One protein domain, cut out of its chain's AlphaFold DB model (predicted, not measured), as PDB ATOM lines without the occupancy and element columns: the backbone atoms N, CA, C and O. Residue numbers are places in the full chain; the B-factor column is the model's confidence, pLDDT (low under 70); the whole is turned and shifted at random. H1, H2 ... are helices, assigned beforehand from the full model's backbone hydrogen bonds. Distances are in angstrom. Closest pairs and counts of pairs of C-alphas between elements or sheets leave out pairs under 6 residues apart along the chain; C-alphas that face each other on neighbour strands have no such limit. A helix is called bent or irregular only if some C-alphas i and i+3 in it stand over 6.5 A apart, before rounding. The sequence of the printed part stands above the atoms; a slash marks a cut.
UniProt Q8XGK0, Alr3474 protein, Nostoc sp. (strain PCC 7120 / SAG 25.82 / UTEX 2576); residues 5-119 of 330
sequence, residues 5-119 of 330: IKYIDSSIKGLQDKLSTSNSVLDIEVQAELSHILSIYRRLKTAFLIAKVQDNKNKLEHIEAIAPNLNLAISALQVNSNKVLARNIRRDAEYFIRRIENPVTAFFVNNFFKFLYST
ATOM      1  N   ILE A   5     199.759 114.028 210.457       85.62
ATOM      2  CA  ILE A   5     200.426 114.058 209.155       85.62
ATOM      3  C   ILE A   5     201.527 112.998 209.048       85.62
ATOM      4  O   ILE A   5     201.649 112.355 208.006       85.62
ATOM      5  N   LYS A   6     202.278 112.746 210.129       88.50
ATOM      6  CA  LYS A   6     203.311 111.700 210.172       88.50
ATOM      7  C   LYS A   6     202.687 110.318 210.065       88.50
ATOM      8  O   LYS A   6     203.244 109.445 209.405       88.50
ATOM      9  N   TYR A   7     201.521 110.138 210.679       87.38
ATOM     10  CA  TYR A   7     200.745 108.907 210.573       87.38
ATOM     11  C   TYR A   7     200.245 108.647 209.143       87.38
ATOM     12  O   TYR A   7     200.337 107.526 208.634       87.38
ATOM     13  N   ILE A   8     199.739 109.680 208.464       86.50
ATOM     14  CA  ILE A   8     199.327 109.573 207.058       86.50
ATOM     15  C   ILE A   8     200.542 109.253 206.172       86.50
ATOM     16  O   ILE A   8     200.463 108.369 205.320       86.50
ATOM     17  N   ASP A   9     201.678 109.912 206.403       91.00
ATOM     18  CA  ASP A   9     202.903 109.702 205.625       91.00
ATOM     19  C   ASP A   9     203.502 108.305 205.800       91.00
ATOM     20  O   ASP A   9     203.897 107.680 204.810       91.00
ATOM     21  N   SER A  10     203.522 107.775 207.025       90.88
ATOM     22  CA  SER A  10     203.975 106.404 207.274       90.88
ATOM     23  C   SER A  10     203.068 105.377 206.590       90.88
ATOM     24  O   SER A  10     203.565 104.422 205.989       90.88
ATOM     25  N   SER A  11     201.753 105.612 206.598       89.25
ATOM     26  CA  SER A  11     200.762 104.745 205.949       89.25
ATOM     27  C   SER A  11     200.900 104.758 204.420       89.25
ATOM     28  O   SER A  11     200.878 103.700 203.788       89.25
ATOM     29  N   ILE A  12     201.119 105.935 203.814       91.25
ATOM     30  CA  ILE A  12     201.394 106.078 202.373       91.25
ATOM     31  C   ILE A  12     202.655 105.308 201.987       91.25
ATOM     32  O   ILE A  12     202.620 104.525 201.036       91.25
ATOM     33  N   LYS A  13     203.752 105.510 202.728       91.25
ATOM     34  CA  LYS A  13     205.029 104.850 202.446       91.25
ATOM     35  C   LYS A  13     204.897 103.331 202.548       91.25
ATOM     36  O   LYS A  13     205.240 102.625 201.606       91.25
ATOM     37  N   GLY A  14     204.285 102.838 203.626       88.06
ATOM     38  CA  GLY A  14     204.050 101.407 203.818       88.06
ATOM     39  C   GLY A  14     203.205 100.773 202.708       88.06
ATOM     40  O   GLY A  14     203.463  99.636 202.317       88.06
ATOM     41  N   LEU A  15     202.218 101.490 202.161       87.25
ATOM     42  CA  LEU A  15     201.434 101.028 201.010       87.25
ATOM     43  C   LEU A  15     202.231 101.028 199.701       87.25
ATOM     44  O   LEU A  15     202.107 100.087 198.921       87.25
ATOM     45  N   GLN A  16     203.037 102.063 199.446       89.69
ATOM     46  CA  GLN A  16     203.881 102.133 198.248       89.69
ATOM     47  C   GLN A  16     204.920 101.016 198.224       89.69
ATOM     48  O   GLN A  16     205.077 100.363 197.192       89.69
ATOM     49  N   ASP A  17     205.577 100.766 199.355       87.00
ATOM     50  CA  ASP A  17     206.576  99.707 199.486       87.00
ATOM     51  C   ASP A  17     205.934  98.335 199.218       87.00
ATOM     52  O   ASP A  17     206.462  97.535 198.441       87.00
ATOM     53  N   LYS A  18     204.735  98.096 199.771       83.94
ATOM     54  CA  LYS A  18     203.950  96.873 199.534       83.94
ATOM     55  C   LYS A  18     203.545  96.710 198.071       83.94
ATOM     56  O   LYS A  18     203.744  95.643 197.512       83.94
ATOM     57  N   LEU A  19     203.007  97.749 197.434       84.38
ATOM     58  CA  LEU A  19     202.603  97.686 196.023       84.38
ATOM     59  C   LEU A  19     203.801  97.480 195.085       84.38
ATOM     60  O   LEU A  19     203.664  96.811 194.067       84.38
ATOM     61  N   SER A  20     204.975  98.008 195.441       82.00
ATOM     62  CA  SER A  20     206.196  97.897 194.628       82.00
ATOM     63  C   SER A  20     206.869  96.524 194.742       82.00
ATOM     64  O   SER A  20     207.457  96.044 193.778       82.00
ATOM     65  N   THR A  21     206.765  95.868 195.900       74.50
ATOM     66  CA  THR A  21     207.344  94.532 196.157       74.50
ATOM     67  C   THR A  21     206.431  93.374 195.729       74.50
ATOM     68  O   THR A  21     206.850  92.222 195.721       74.50
ATOM     69  N   SER A  22     205.188  93.669 195.344       61.75
ATOM     70  CA  SER A  22     204.080  92.710 195.254       61.75
ATOM     71  C   SER A  22     203.778  92.144 193.860       61.75
ATOM     72  O   SER A  22     202.889  91.296 193.765       61.75
ATOM     73  N   ASN A  23     204.451  92.580 192.790       57.06
ATOM     74  CA  ASN A  23     204.040  92.297 191.400       57.06
ATOM     75  C   ASN A  23     203.940  90.799 191.006       57.06
ATOM     76  O   ASN A  23     203.506  90.510 189.896       57.06
ATOM     77  N   SER A  24     204.292  89.848 191.882       57.72
ATOM     78  CA  SER A  24     204.132  88.402 191.658       57.72
ATOM     79  C   SER A  24     203.369  87.619 192.747       57.72
ATOM     80  O   SER A  24     203.163  86.424 192.557       57.72
ATOM     81  N   VAL A  25     202.948  88.230 193.868       65.19
ATOM     82  CA  VAL A  25     202.455  87.479 195.058       65.19
ATOM     83  C   VAL A  25     201.031  87.844 195.504       65.19
ATOM     84  O   VAL A  25     200.372  87.018 196.133       65.19
ATOM     85  N   LEU A  26     200.513  89.038 195.190       70.75
ATOM     86  CA  LEU A  26     199.146  89.409 195.583       70.75
ATOM     87  C   LEU A  26     198.112  89.126 194.495       70.75
ATOM     88  O   LEU A  26     198.341  89.350 193.311       70.75
ATOM     89  N   ASP A  27     196.929  88.710 194.949       80.94
ATOM     90  CA  ASP A  27     195.718  88.665 194.136       80.94
ATOM     91  C   ASP A  27     195.443  90.040 193.503       80.94
ATOM     92  O   ASP A  27     195.500  91.077 194.177       80.94
ATOM     93  N   ILE A  28     195.112  90.037 192.209       83.06
ATOM     94  CA  ILE A  28     194.901  91.236 191.385       83.06
ATOM     95  C   ILE A  28     193.847  92.146 192.023       83.06
ATOM     96  O   ILE A  28     194.002  93.368 192.053       83.06
ATOM     97  N   GLU A  29     192.783  91.565 192.583       83.25
ATOM     98  CA  GLU A  29     191.732  92.340 193.245       83.25
ATOM     99  C   GLU A  29     192.219  93.006 194.537       83.25
ATOM    100  O   GLU A  29     191.822  94.131 194.837       83.25
ATOM    101  N   VAL A  30     193.091  92.344 195.300       86.25
ATOM    102  CA  VAL A  30     193.655  92.912 196.533       86.25
ATOM    103  C   VAL A  30     194.631  94.038 196.199       86.25
ATOM    104  O   VAL A  30     194.592  95.093 196.834       86.25
ATOM    105  N   GLN A  31     195.459  93.861 195.169       86.81
ATOM    106  CA  GLN A  31     196.360  94.906 194.679       86.81
ATOM    107  C   GLN A  31     195.585  96.143 194.194       86.81
ATOM    108  O   GLN A  31     195.969  97.281 194.498       86.81
ATOM    109  N   ALA A  32     194.470  95.935 193.487       87.25
ATOM    110  CA  ALA A  32     193.588  97.015 193.055       87.25
ATOM    111  C   ALA A  32     192.996  97.779 194.253       87.25
ATOM    112  O   ALA A  32     193.070  99.009 194.298       87.25
ATOM    113  N   GLU A  33     192.482  97.077 195.267       89.00
ATOM    114  CA  GLU A  33     191.934  97.723 196.469       89.00
ATOM    115  C   GLU A  33     192.994  98.496 197.264       89.00
ATOM    116  O   GLU A  33     192.754  99.637 197.665       89.00
ATOM    117  N   LEU A  34     194.199  97.942 197.440       90.75
ATOM    118  CA  LEU A  34     195.304  98.653 198.096       90.75
ATOM    119  C   LEU A  34     195.696  99.929 197.337       90.75
ATOM    120  O   LEU A  34     195.989 100.954 197.956       90.75
ATOM    121  N   SER A  35     195.645  99.895 196.004       89.44
ATOM    122  CA  SER A  35     195.903 101.065 195.157       89.44
ATOM    123  C   SER A  35     194.840 102.152 195.340       89.44
ATOM    124  O   SER A  35     195.171 103.340 195.429       89.44
ATOM    125  N   HIS A  36     193.566 101.768 195.467       92.50
ATOM    126  CA  HIS A  36     192.500 102.712 195.795       92.50
ATOM    127  C   HIS A  36     192.688 103.332 197.185       92.50
ATOM    128  O   HIS A  36     192.589 104.552 197.323       92.50
ATOM    129  N   ILE A  37     193.020 102.527 198.199       93.44
ATOM    130  CA  ILE A  37     193.283 103.018 199.560       93.44
ATOM    131  C   ILE A  37     194.474 103.993 199.572       93.44
ATOM    132  O   ILE A  37     194.391 105.056 200.190       93.44
ATOM    133  N   LEU A  38     195.551 103.698 198.833       93.31
ATOM    134  CA  LEU A  38     196.693 104.607 198.674       93.31
ATOM    135  C   LEU A  38     196.278 105.954 198.062       93.31
ATOM    136  O   LEU A  38     196.715 107.011 198.524       93.31
ATOM    137  N   SER A  39     195.426 105.931 197.034       93.94
ATOM    138  CA  SER A  39     194.890 107.150 196.419       93.94
ATOM    139  C   SER A  39     194.106 108.000 197.426       93.94
ATOM    140  O   SER A  39     194.295 109.219 197.490       93.94
ATOM    141  N   ILE A  40     193.292 107.368 198.279       93.56
ATOM    142  CA  ILE A  40     192.548 108.066 199.336       93.56
ATOM    143  C   ILE A  40     193.501 108.680 200.358       93.56
ATOM    144  O   ILE A  40     193.344 109.854 200.677       93.56
ATOM    145  N   TYR A  41     194.520 107.952 200.820       93.75
ATOM    146  CA  TYR A  41     195.514 108.502 201.748       93.75
ATOM    147  C   TYR A  41     196.235 109.733 201.187       93.75
ATOM    148  O   TYR A  41     196.423 110.718 201.899       93.75
ATOM    149  N   ARG A  42     196.600 109.716 199.900       93.38
ATOM    150  CA  ARG A  42     197.219 110.877 199.235       93.38
ATOM    151  C   ARG A  42     196.282 112.078 199.201       93.38
ATOM    152  O   ARG A  42     196.699 113.185 199.524       93.38
ATOM    153  N   ARG A  43     195.011 111.863 198.854       94.00
ATOM    154  CA  ARG A  43     193.998 112.925 198.903       94.00
ATOM    155  C   ARG A  43     193.798 113.431 200.330       94.00
ATOM    156  O   ARG A  43     193.658 114.634 200.526       94.00
ATOM    157  N   LEU A  44     193.835 112.540 201.325       92.38
ATOM    158  CA  LEU A  44     193.644 112.878 202.735       92.38
ATOM    159  C   LEU A  44     194.786 113.769 203.230       92.38
ATOM    160  O   LEU A  44     194.534 114.786 203.872       92.38
ATOM    161  N   LYS A  45     196.028 113.448 202.839       92.94
ATOM    162  CA  LYS A  45     197.206 114.295 203.063       92.94
ATOM    163  C   LYS A  45     197.007 115.693 202.478       92.94
ATOM    164  O   LYS A  45     197.208 116.684 203.174       92.94
ATOM    165  N   THR A  46     196.593 115.779 201.214       92.50
ATOM    166  CA  THR A  46     196.349 117.066 200.547       92.50
ATOM    167  C   THR A  46     195.265 117.869 201.265       92.50
ATOM    168  O   THR A  46     195.469 119.045 201.563       92.50
ATOM    169  N   ALA A  47     194.142 117.236 201.611       90.38
ATOM    170  CA  ALA A  47     193.053 117.871 202.347       90.38
ATOM    171  C   ALA A  47     193.498 118.358 203.738       90.38
ATOM    172  O   ALA A  47     193.110 119.451 204.149       90.38
ATOM    173  N   PHE A  48     194.351 117.595 204.430       91.88
ATOM    174  CA  PHE A  48     194.897 117.966 205.737       91.88
ATOM    175  C   PHE A  48     195.771 119.213 205.643       91.88
ATOM    176  O   PHE A  48     195.594 120.153 206.413       91.88
ATOM    177  N   LEU A  49     196.693 119.251 204.676       90.81
ATOM    178  CA  LEU A  49     197.576 120.399 204.472       90.81
ATOM    179  C   LEU A  49     196.778 121.665 204.144       90.81
ATOM    180  O   LEU A  49     197.040 122.716 204.725       90.81
ATOM    181  N   ILE A  50     195.763 121.557 203.282       89.94
ATOM    182  CA  ILE A  50     194.864 122.674 202.961       89.94
ATOM    183  C   ILE A  50     194.104 123.135 204.212       89.94
ATOM    184  O   ILE A  50     194.055 124.331 204.488       89.94
ATOM    185  N   ALA A  51     193.538 122.206 204.988       89.38
ATOM    186  CA  ALA A  51     192.805 122.531 206.210       89.38
ATOM    187  C   ALA A  51     193.698 123.196 207.270       89.38
ATOM    188  O   ALA A  51     193.250 124.127 207.935       89.38
ATOM    189  N   LYS A  52     194.963 122.766 207.379       90.81
ATOM    190  CA  LYS A  52     195.965 123.348 208.281       90.81
ATOM    191  C   LYS A  52     196.342 124.770 207.871       90.81
ATOM    192  O   LYS A  52     196.432 125.638 208.730       90.81
ATOM    193  N   VAL A  53     196.521 125.025 206.572       91.94
ATOM    194  CA  VAL A  53     196.775 126.380 206.043       91.94
ATOM    195  C   VAL A  53     195.572 127.303 206.264       91.94
ATOM    196  O   VAL A  53     195.746 128.487 206.523       91.94
ATOM    197  N   GLN A  54     194.354 126.765 206.184       90.50
ATOM    198  CA  GLN A  54     193.105 127.507 206.392       90.50
ATOM    199  C   GLN A  54     192.694 127.643 207.872       90.50
ATOM    200  O   GLN A  54     191.621 128.181 208.132       90.50
ATOM    201  N   ASP A  55     193.483 127.115 208.815       89.94
ATOM    202  CA  ASP A  55     193.155 127.007 210.249       89.94
ATOM    203  C   ASP A  55     191.743 126.435 210.528       89.94
ATOM    204  O   ASP A  55     191.036 126.804 211.469       89.94
ATOM    205  N   ASN A  56     191.286 125.508 209.679       88.75
ATOM    206  CA  ASN A  56     189.948 124.935 209.779       88.75
ATOM    207  C   ASN A  56     189.951 123.700 210.691       88.75
ATOM    208  O   ASN A  56     190.058 122.562 210.224       88.75
ATOM    209  N   LYS A  57     189.792 123.939 211.997       88.31
ATOM    210  CA  LYS A  57     189.796 122.904 213.049       88.31
ATOM    211  C   LYS A  57     188.797 121.774 212.800       88.31
ATOM    212  O   LYS A  57     189.149 120.610 212.951       88.31
ATOM    213  N   ASN A  58     187.595 122.102 212.324       86.19
ATOM    214  CA  ASN A  58     186.569 121.098 212.041       86.19
ATOM    215  C   ASN A  58     187.038 120.120 210.958       86.19
ATOM    216  O   ASN A  58     186.899 118.911 211.113       86.19
ATOM    217  N   LYS A  59     187.622 120.621 209.860       86.44
ATOM    218  CA  LYS A  59     188.147 119.751 208.796       86.44
ATOM    219  C   LYS A  59     189.307 118.884 209.287       86.44
ATOM    220  O   LYS A  59     189.381 117.728 208.885       86.44
ATOM    221  N   LEU A  60     190.177 119.424 210.141       87.56
ATOM    222  CA  LEU A  60     191.304 118.682 210.716       87.56
ATOM    223  C   LEU A  60     190.822 117.498 211.563       87.56
ATOM    224  O   LEU A  60     191.219 116.369 211.293       87.56
ATOM    225  N   GLU A  61     189.881 117.728 212.479       87.50
ATOM    226  CA  GLU A  61     189.307 116.675 213.330       87.50
ATOM    227  C   GLU A  61     188.653 115.552 212.506       87.50
ATOM    228  O   GLU A  61     188.876 114.365 212.748       87.50
ATOM    229  N   HIS A  62     187.898 115.909 211.460       85.75
ATOM    230  CA  HIS A  62     187.265 114.917 210.585       85.75
ATOM    231  C   HIS A  62     188.296 114.072 209.823       85.75
ATOM    232  O   HIS A  62     188.080 112.881 209.607       85.75
ATOM    233  N   ILE A  63     189.411 114.672 209.400       86.88
ATOM    234  CA  ILE A  63     190.492 113.957 208.710       86.88
ATOM    235  C   ILE A  63     191.193 112.981 209.662       86.88
ATOM    236  O   ILE A  63     191.452 111.835 209.285       86.88
ATOM    237  N   GLU A  64     191.453 113.415 210.893       87.69
ATOM    238  CA  GLU A  64     192.074 112.599 211.939       87.69
ATOM    239  C   GLU A  64     191.237 111.362 212.277       87.69
ATOM    240  O   GLU A  64     191.790 110.272 212.431       87.69
ATOM    241  N   ALA A  65     189.909 111.495 212.291       87.81
ATOM    242  CA  ALA A  65     188.994 110.388 212.562       87.81
ATOM    243  C   ALA A  65     188.972 109.308 211.459       87.81
ATOM    244  O   ALA A  65     188.691 108.142 211.738       87.81
ATOM    245  N   ILE A  66     189.262 109.657 210.200       89.88
ATOM    246  CA  ILE A  66     189.150 108.731 209.053       89.88
ATOM    247  C   ILE A  66     190.429 107.918 208.837       89.88
ATOM    248  O   ILE A  66     190.366 106.755 208.432       89.88
ATOM    249  N   ALA A  67     191.591 108.514 209.102       87.56
ATOM    250  CA  ALA A  67     192.890 107.876 208.911       87.56
ATOM    251  C   ALA A  67     193.022 106.483 209.586       87.56
ATOM    252  O   ALA A  67     193.509 105.560 208.931       87.56
ATOM    253  N   PRO A  68     192.579 106.250 210.840       90.25
ATOM    254  CA  PRO A  68     192.633 104.915 211.446       90.25
ATOM    255  C   PRO A  68     191.727 103.889 210.754       90.25
ATOM    256  O   PRO A  68     192.122 102.730 210.615       90.25
ATOM    257  N   ASN A  69     190.566 104.302 210.239       91.88
ATOM    258  CA  ASN A  69     189.654 103.398 209.532       91.88
ATOM    259  C   ASN A  69     190.308 102.842 208.260       91.88
ATOM    260  O   ASN A  69     190.227 101.647 207.988       91.88
ATOM    261  N   LEU A  70     191.029 103.675 207.507       91.88
ATOM    262  CA  LEU A  70     191.755 103.219 206.319       91.88
ATOM    263  C   LEU A  70     192.832 102.175 206.650       91.88
ATOM    264  O   LEU A  70     193.025 101.241 205.874       91.88
ATOM    265  N   ASN A  71     193.486 102.268 207.810       90.25
ATOM    266  CA  ASN A  71     194.400 101.216 208.262       90.25
ATOM    267  C   ASN A  71     193.667  99.925 208.629       90.25
ATOM    268  O   ASN A  71     194.149  98.850 208.276       90.25
ATOM    269  N   LEU A  72     192.470 100.010 209.214       90.50
ATOM    270  CA  LEU A  72     191.614  98.837 209.420       90.50
ATOM    271  C   LEU A  72     191.271  98.156 208.087       90.50
ATOM    272  O   LEU A  72     191.321  96.930 207.998       90.50
ATOM    273  N   ALA A  73     191.002  98.927 207.029       91.56
ATOM    274  CA  ALA A  73     190.762  98.381 205.690       91.56
ATOM    275  C   ALA A  73     191.986  97.635 205.131       91.56
ATOM    276  O   ALA A  73     191.840  96.551 204.566       91.56
ATOM    277  N   ILE A  74     193.196  98.170 205.326       89.69
ATOM    278  CA  ILE A  74     194.441  97.488 204.935       89.69
ATOM    279  C   ILE A  74     194.595  96.186 205.721       89.69
ATOM    280  O   ILE A  74     194.807  95.135 205.120       89.69
ATOM    281  N   SER A  75     194.440  96.224 207.045       88.88
ATOM    282  CA  SER A  75     194.518  95.027 207.888       88.88
ATOM    283  C   SER A  75     193.482  93.975 207.485       88.88
ATOM    284  O   SER A  75     193.812  92.792 207.418       88.88
ATOM    285  N   ALA A  76     192.259  94.386 207.137       88.62
ATOM    286  CA  ALA A  76     191.208  93.488 206.664       88.62
ATOM    287  C   ALA A  76     191.593  92.763 205.363       88.62
ATOM    288  O   ALA A  76     191.310  91.572 205.228       88.62
ATOM    289  N   LEU A  77     192.269  93.449 204.434       88.06
ATOM    290  CA  LEU A  77     192.780  92.850 203.194       88.06
ATOM    291  C   LEU A  77     193.964  91.908 203.437       88.06
ATOM    292  O   LEU A  77     194.082  90.895 202.753       88.06
ATOM    293  N   GLN A  78     194.833  92.238 204.393       83.25
ATOM    294  CA  GLN A  78     196.084  91.512 204.618       83.25
ATOM    295  C   GLN A  78     195.937  90.279 205.510       83.25
ATOM    296  O   GLN A  78     196.588  89.275 205.251       83.25
ATOM    297  N   VAL A  79     195.122  90.360 206.564       80.12
ATOM    298  CA  VAL A  79     195.019  89.297 207.576       80.12
ATOM    299  C   VAL A  79     193.948  88.280 207.197       80.12
ATOM    300  O   VAL A  79     194.198  87.083 207.223       80.12
ATOM    301  N   ASN A  80     192.765  88.760 206.807       74.44
ATOM    302  CA  ASN A  80     191.585  87.916 206.589       74.44
ATOM    303  C   ASN A  80     191.101  87.924 205.130       74.44
ATOM    304  O   ASN A  80     190.039  87.376 204.842       74.44
ATOM    305  N   SER A  81     191.812  88.623 204.233       80.00
ATOM    306  CA  SER A  81     191.396  88.887 202.843       80.00
ATOM    307  C   SER A  81     189.926  89.306 202.715       80.00
ATOM    308  O   SER A  81     189.247  88.997 201.733       80.00
ATOM    309  N   ASN A  82     189.415  90.040 203.707       85.81
ATOM    310  CA  ASN A  82     188.024  90.463 203.758       85.81
ATOM    311  C   ASN A  82     187.823  91.692 202.863       85.81
ATOM    312  O   ASN A  82     187.819  92.843 203.309       85.81
ATOM    313  N   LYS A  83     187.651  91.414 201.569       87.44
ATOM    314  CA  LYS A  83     187.457  92.411 200.509       87.44
ATOM    315  C   LYS A  83     186.206  93.263 200.736       87.44
ATOM    316  O   LYS A  83     186.222  94.454 200.449       87.44
ATOM    317  N   VAL A  84     185.130  92.678 201.269       86.69
ATOM    318  CA  VAL A  84     183.854  93.382 201.478       86.69
ATOM    319  C   VAL A  84     184.000  94.470 202.538       86.69
ATOM    320  O   VAL A  84     183.610  95.614 202.299       86.69
ATOM    321  N   LEU A  85     184.607  94.137 203.680       89.31
ATOM    322  CA  LEU A  85     184.845  95.098 204.754       89.31
ATOM    323  C   LEU A  85     185.760  96.235 204.286       89.31
ATOM    324  O   LEU A  85     185.426  97.406 204.460       89.31
ATOM    325  N   ALA A  86     186.873  95.895 203.631       90.94
ATOM    326  CA  ALA A  86     187.815  96.884 203.121       90.94
ATOM    327  C   ALA A  86     187.172  97.835 202.097       90.94
ATOM    328  O   ALA A  86     187.359  99.050 202.184       90.94
ATOM    329  N   ARG A  87     186.345  97.308 201.181       90.81
ATOM    330  CA  ARG A  87     185.585  98.111 200.211       90.81
ATOM    331  C   ARG A  87     184.596  99.056 200.875       90.81
ATOM    332  O   ARG A  87     184.471 100.195 200.436       90.81
ATOM    333  N   ASN A  88     183.889  98.605 201.907       90.50
ATOM    334  CA  ASN A  88     182.931  99.452 202.618       90.50
ATOM    335  C   ASN A  88     183.644 100.614 203.317       90.50
ATOM    336  O   ASN A  88     183.280 101.766 203.095       90.50
ATOM    337  N   ILE A  89     184.735 100.333 204.031       92.62
ATOM    338  CA  ILE A  89     185.538 101.372 204.688       92.62
ATOM    339  C   ILE A  89     186.135 102.349 203.667       92.62
ATOM    340  O   ILE A  89     186.108 103.564 203.870       92.62
ATOM    341  N   ARG A  90     186.641 101.836 202.537       93.25
ATOM    342  CA  ARG A  90     187.129 102.657 201.422       93.25
ATOM    343  C   ARG A  90     186.044 103.617 200.918       93.25
ATOM    344  O   ARG A  90     186.325 104.796 200.720       93.25
ATOM    345  N   ARG A  91     184.816 103.131 200.696       91.25
ATOM    346  CA  ARG A  91     183.684 103.951 200.218       91.25
ATOM    347  C   ARG A  91     183.316 105.041 201.210       91.25
ATOM    348  O   ARG A  91     183.133 106.182 200.795       91.25
ATOM    349  N   ASP A  92     183.258 104.706 202.494       90.75
ATOM    350  CA  ASP A  92     182.967 105.683 203.540       90.75
ATOM    351  C   ASP A  92     184.024 106.790 203.530       90.75
ATOM    352  O   ASP A  92     183.685 107.973 203.436       90.75
ATOM    353  N   ALA A  93     185.309 106.422 203.484       92.19
ATOM    354  CA  ALA A  93     186.399 107.383 203.369       92.19
ATOM    355  C   ALA A  93     186.310 108.240 202.088       92.19
ATOM    356  O   ALA A  93     186.545 109.449 202.145       92.19
ATOM    357  N   GLU A  94     185.916 107.668 200.943       92.25
ATOM    358  CA  GLU A  94     185.666 108.423 199.705       92.25
ATOM    359  C   GLU A  94     184.512 109.423 199.826       92.25
ATOM    360  O   GLU A  94     184.593 110.531 199.285       92.25
ATOM    361  N   TYR A  95     183.431 109.056 200.511       91.81
ATOM    362  CA  TYR A  95     182.308 109.960 200.727       91.81
ATOM    363  C   TYR A  95     182.700 111.132 201.616       91.81
ATOM    364  O   TYR A  95     182.390 112.283 201.285       91.81
ATOM    365  N   PHE A  96     183.416 110.852 202.704       89.62
ATOM    366  CA  PHE A  96     183.900 111.887 203.605       89.62
ATOM    367  C   PHE A  96     184.886 112.826 202.918       89.62
ATOM    368  O   PHE A  96     184.717 114.043 202.989       89.62
ATOM    369  N   ILE A  97     185.879 112.289 202.208       91.75
ATOM    370  CA  ILE A  97     186.915 113.127 201.606       91.75
ATOM    371  C   ILE A  97     186.353 114.049 200.523       91.75
ATOM    372  O   ILE A  97     186.684 115.232 200.504       91.75
ATOM    373  N   ARG A  98     185.411 113.565 199.696       90.88
ATOM    374  CA  ARG A  98     184.702 114.412 198.723       90.88
ATOM    375  C   ARG A  98     183.961 115.546 199.428       90.88
ATOM    376  O   ARG A  98     184.011 116.680 198.965       90.88
ATOM    377  N   ARG A  99     183.305 115.264 200.562       89.12
ATOM    378  CA  ARG A  99     182.568 116.270 201.346       89.12
ATOM    379  C   ARG A  99     183.489 117.360 201.905       89.12
ATOM    380  O   ARG A  99     183.071 118.512 201.974       89.12
ATOM    381  N   ILE A 100     184.718 117.000 202.275       88.00
ATOM    382  CA  ILE A 100     185.743 117.932 202.768       88.00
ATOM    383  C   ILE A 100     186.334 118.775 201.626       88.00
ATOM    384  O   ILE A 100     186.549 119.978 201.809       88.00
ATOM    385  N   GLU A 101     186.584 118.152 200.468       87.00
ATOM    386  CA  GLU A 101     187.124 118.797 199.264       87.00
ATOM    387  C   GLU A 101     186.127 119.800 198.668       87.00
ATOM    388  O   GLU A 101     186.459 120.973 198.496       87.00
ATOM    389  N   ASN A 102     184.897 119.366 198.373       88.06
ATOM    390  CA  ASN A 102     183.860 120.232 197.819       88.06
ATOM    391  C   ASN A 102     182.447 119.735 198.198       88.06
ATOM    392  O   ASN A 102     181.958 118.763 197.612       88.06
ATOM    393  N   PRO A 103     181.738 120.422 199.114       88.06
ATOM    394  CA  PRO A 103     180.477 119.937 199.676       88.06
ATOM    395  C   PRO A 103     179.337 119.859 198.653       88.06
ATOM    396  O   PRO A 103     178.512 118.950 198.736       88.06
ATOM    397  N   VAL A 104     179.296 120.769 197.674       87.69
ATOM    398  CA  VAL A 104     178.235 120.801 196.654       87.69
ATOM    399  C   VAL A 104     178.405 119.633 195.691       87.69
ATOM    400  O   VAL A 104     177.484 118.846 195.500       87.69
ATOM    401  N   THR A 105     179.602 119.463 195.126       88.31
ATOM    402  CA  THR A 105     179.864 118.332 194.219       88.31
ATOM    403  C   THR A 105     179.729 116.993 194.945       88.31
ATOM    404  O   THR A 105     179.162 116.050 194.396       88.31
ATOM    405  N   ALA A 106     180.163 116.924 196.207       89.75
ATOM    406  CA  ALA A 106     180.021 115.739 197.036       89.75
ATOM    407  C   ALA A 106     178.563 115.370 197.275       89.75
ATOM    408  O   ALA A 106     178.257 114.184 197.277       89.75
ATOM    409  N   PHE A 107     177.662 116.341 197.438       89.50
ATOM    410  CA  PHE A 107     176.237 116.053 197.559       89.50
ATOM    411  C   PHE A 107     175.742 115.251 196.348       89.50
ATOM    412  O   PHE A 107     175.226 114.150 196.516       89.50
ATOM    413  N   PHE A 108     175.969 115.727 195.124       90.56
ATOM    414  CA  PHE A 108     175.518 115.014 193.923       90.56
ATOM    415  C   PHE A 108     176.232 113.671 193.733       90.56
ATOM    416  O   PHE A 108     175.589 112.634 193.562       90.56
ATOM    417  N   VAL A 109     177.563 113.674 193.811       89.81
ATOM    418  CA  VAL A 109     178.389 112.493 193.531       89.81
ATOM    419  C   VAL A 109     178.179 111.406 194.586       89.81
ATOM    420  O   VAL A 109     178.025 110.235 194.238       89.81
ATOM    421  N   ASN A 110     178.130 111.759 195.872       91.75
ATOM    422  CA  ASN A 110     177.918 110.777 196.933       91.75
ATOM    423  C   ASN A 110     176.505 110.212 196.886       91.75
ATOM    424  O   ASN A 110     176.361 109.011 197.064       91.75
ATOM    425  N   ASN A 111     175.480 111.023 196.604       88.38
ATOM    426  CA  ASN A 111     174.120 110.504 196.438       88.38
ATOM    427  C   ASN A 111     174.042 109.502 195.278       88.38
ATOM    428  O   ASN A 111     173.472 108.424 195.440       88.38
ATOM    429  N   PHE A 112     174.683 109.804 194.146       86.88
ATOM    430  CA  PHE A 112     174.748 108.889 193.006       86.88
ATOM    431  C   PHE A 112     175.465 107.575 193.342       86.88
ATOM    432  O   PHE A 112     174.933 106.495 193.101       86.88
ATOM    433  N   PHE A 113     176.655 107.637 193.943       86.75
ATOM    434  CA  PHE A 113     177.384 106.424 194.318       86.75
ATOM    435  C   PHE A 113     176.710 105.657 195.454       86.75
ATOM    436  O   PHE A 113     176.772 104.432 195.471       86.75
ATOM    437  N   LYS A 114     176.057 106.351 196.391       87.12
ATOM    438  CA  LYS A 114     175.263 105.724 197.452       87.12
ATOM    439  C   LYS A 114     174.148 104.908 196.825       87.12
ATOM    440  O   LYS A 114     174.051 103.724 197.116       87.12
ATOM    441  N   PHE A 115     173.411 105.506 195.890       87.06
ATOM    442  CA  PHE A 115     172.432 104.801 195.073       87.06
ATOM    443  C   PHE A 115     173.054 103.602 194.335       87.06
ATOM    444  O   PHE A 115     172.514 102.499 194.403       87.06
ATOM    445  N   LEU A 116     174.210 103.765 193.682       83.69
ATOM    446  CA  LEU A 116     174.855 102.659 192.971       83.69
ATOM    447  C   LEU A 116     175.282 101.509 193.882       83.69
ATOM    448  O   LEU A 116     175.214 100.365 193.448       83.69
ATOM    449  N   TYR A 117     175.742 101.764 195.102       82.44
ATOM    450  CA  TYR A 117     176.264 100.702 195.966       82.44
ATOM    451  C   TYR A 117     175.205 100.090 196.886       82.44
ATOM    452  O   TYR A 117     175.327  98.914 197.239       82.44
ATOM    453  N   SER A 118     174.169 100.850 197.259       80.62
ATOM    454  CA  SER A 118     173.076 100.360 198.108       80.62
ATOM    455  C   SER A 118     172.060  99.526 197.338       80.62
ATOM    456  O   SER A 118     171.430  98.647 197.914       80.62
ATOM    457  N   THR A 119     171.884  99.815 196.051       83.69
ATOM    458  CA  THR A 119     170.813  99.230 195.247       83.69
ATOM    459  C   THR A 119     171.219  97.866 194.701       83.69
ATOM    460  O   THR A 119     172.342  97.682 194.219       83.69
TER     461      THR A 119
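AT A GLANCE: This is residues 5 to 119 of the 330 residues of the protein "Alr3474 protein" of Nostoc sp. (strain PCC 7120 / SAG 25.82 / UTEX 2576) (UniProt Q8XGK0). Four helices stand side by side in a flat row, H1, H2, H4 and H5, with H2 and H4 in the middle, and the bent but nearly straight H3 packs over one side of H2, its second arm H3b also on H4. H2, H3b and H4 make an up-and-down bundle, each running against the one before it in the chain, while H1 lies at one end of the row and H5 at the other. The printed part has 115 residues with five named helices, H1 to H5 in that order, and no named strand; the class is all helix. It is compact, with a radius of gyration of the C-alphas of 14.6 A and a flat outline spanning 43 by 38 by 19 A.

HOW THE PARTS SIT: H1, residues 5 to 21, touches H2, residues 28 to 53, as a hairpin at a shallow tilt of 25 degrees; their closest C-alphas, Ile 12 and Leu 38, are 6.2 A apart. H3, residues 57 to 79, was assigned as one helix by its hydrogen bonds but is bent, with C-alphas 65 and 68 6.7 A apart; its arms H3a, residues 57 to 65, and H3b, residues 68 to 79, stand at 16 degrees. H2 touches H3a with its residues 44 to 52 alone, closest at the C-alphas of Ala 51 and Lys 59, 6.0 A. H2 touches H3b with its residues 30 to 41 alone, closest at the C-alphas of Val 30 and Leu 77, 6.7 A. H4, residues 83 to 101, forms a hairpin with H3b, and their closest C-alphas, Ala 73 and Ala 86, are 4.2 A apart. H4 touches H2 and runs the same way at a shallow tilt of 25 degrees, closest at the C-alphas of Ile 37 and Arg 90, 6.4 A. H5, residues 103 to 118, has a kink of 25 degrees near residue 110 and touches H4 as a hairpin with residues 105 to 110 alone; the closest C-alphas, Arg 99 and Ala 106, are 5.0 A apart. H1 and H5 are apart, as are H2 and H5. In H1, H2, H3a, H3b, H4 and H5 every O i to N i+4 pair is within hydrogen-bond range.

IN THESE COORDINATES: H1 begins at C-alpha 5, (200.426, 114.058, 209.155), and is 24.5 A long from first to last C-alpha. H2 is the longest, 38.1 A, and ends at C-alpha 53, (196.775, 126.380, 206.043). H3a is 12.6 A long, H3b 16.3 A and H4 26.4 A. H5 is 21.0 A long and ends at C-alpha 118, (173.076, 100.360, 198.108).

THE WHOLE: The two C-alphas farthest apart, those of Ser 24 and Asp 55, are 44.2 A apart. The printed part, residues 5 to 119, has no cut. The links H2 to H3, H3 to H4 and H4 to H5 are tight, and H1 to H2 is short. The mean pLDDT of the printed part is 87.4, and residues 22 to 25 are under 70.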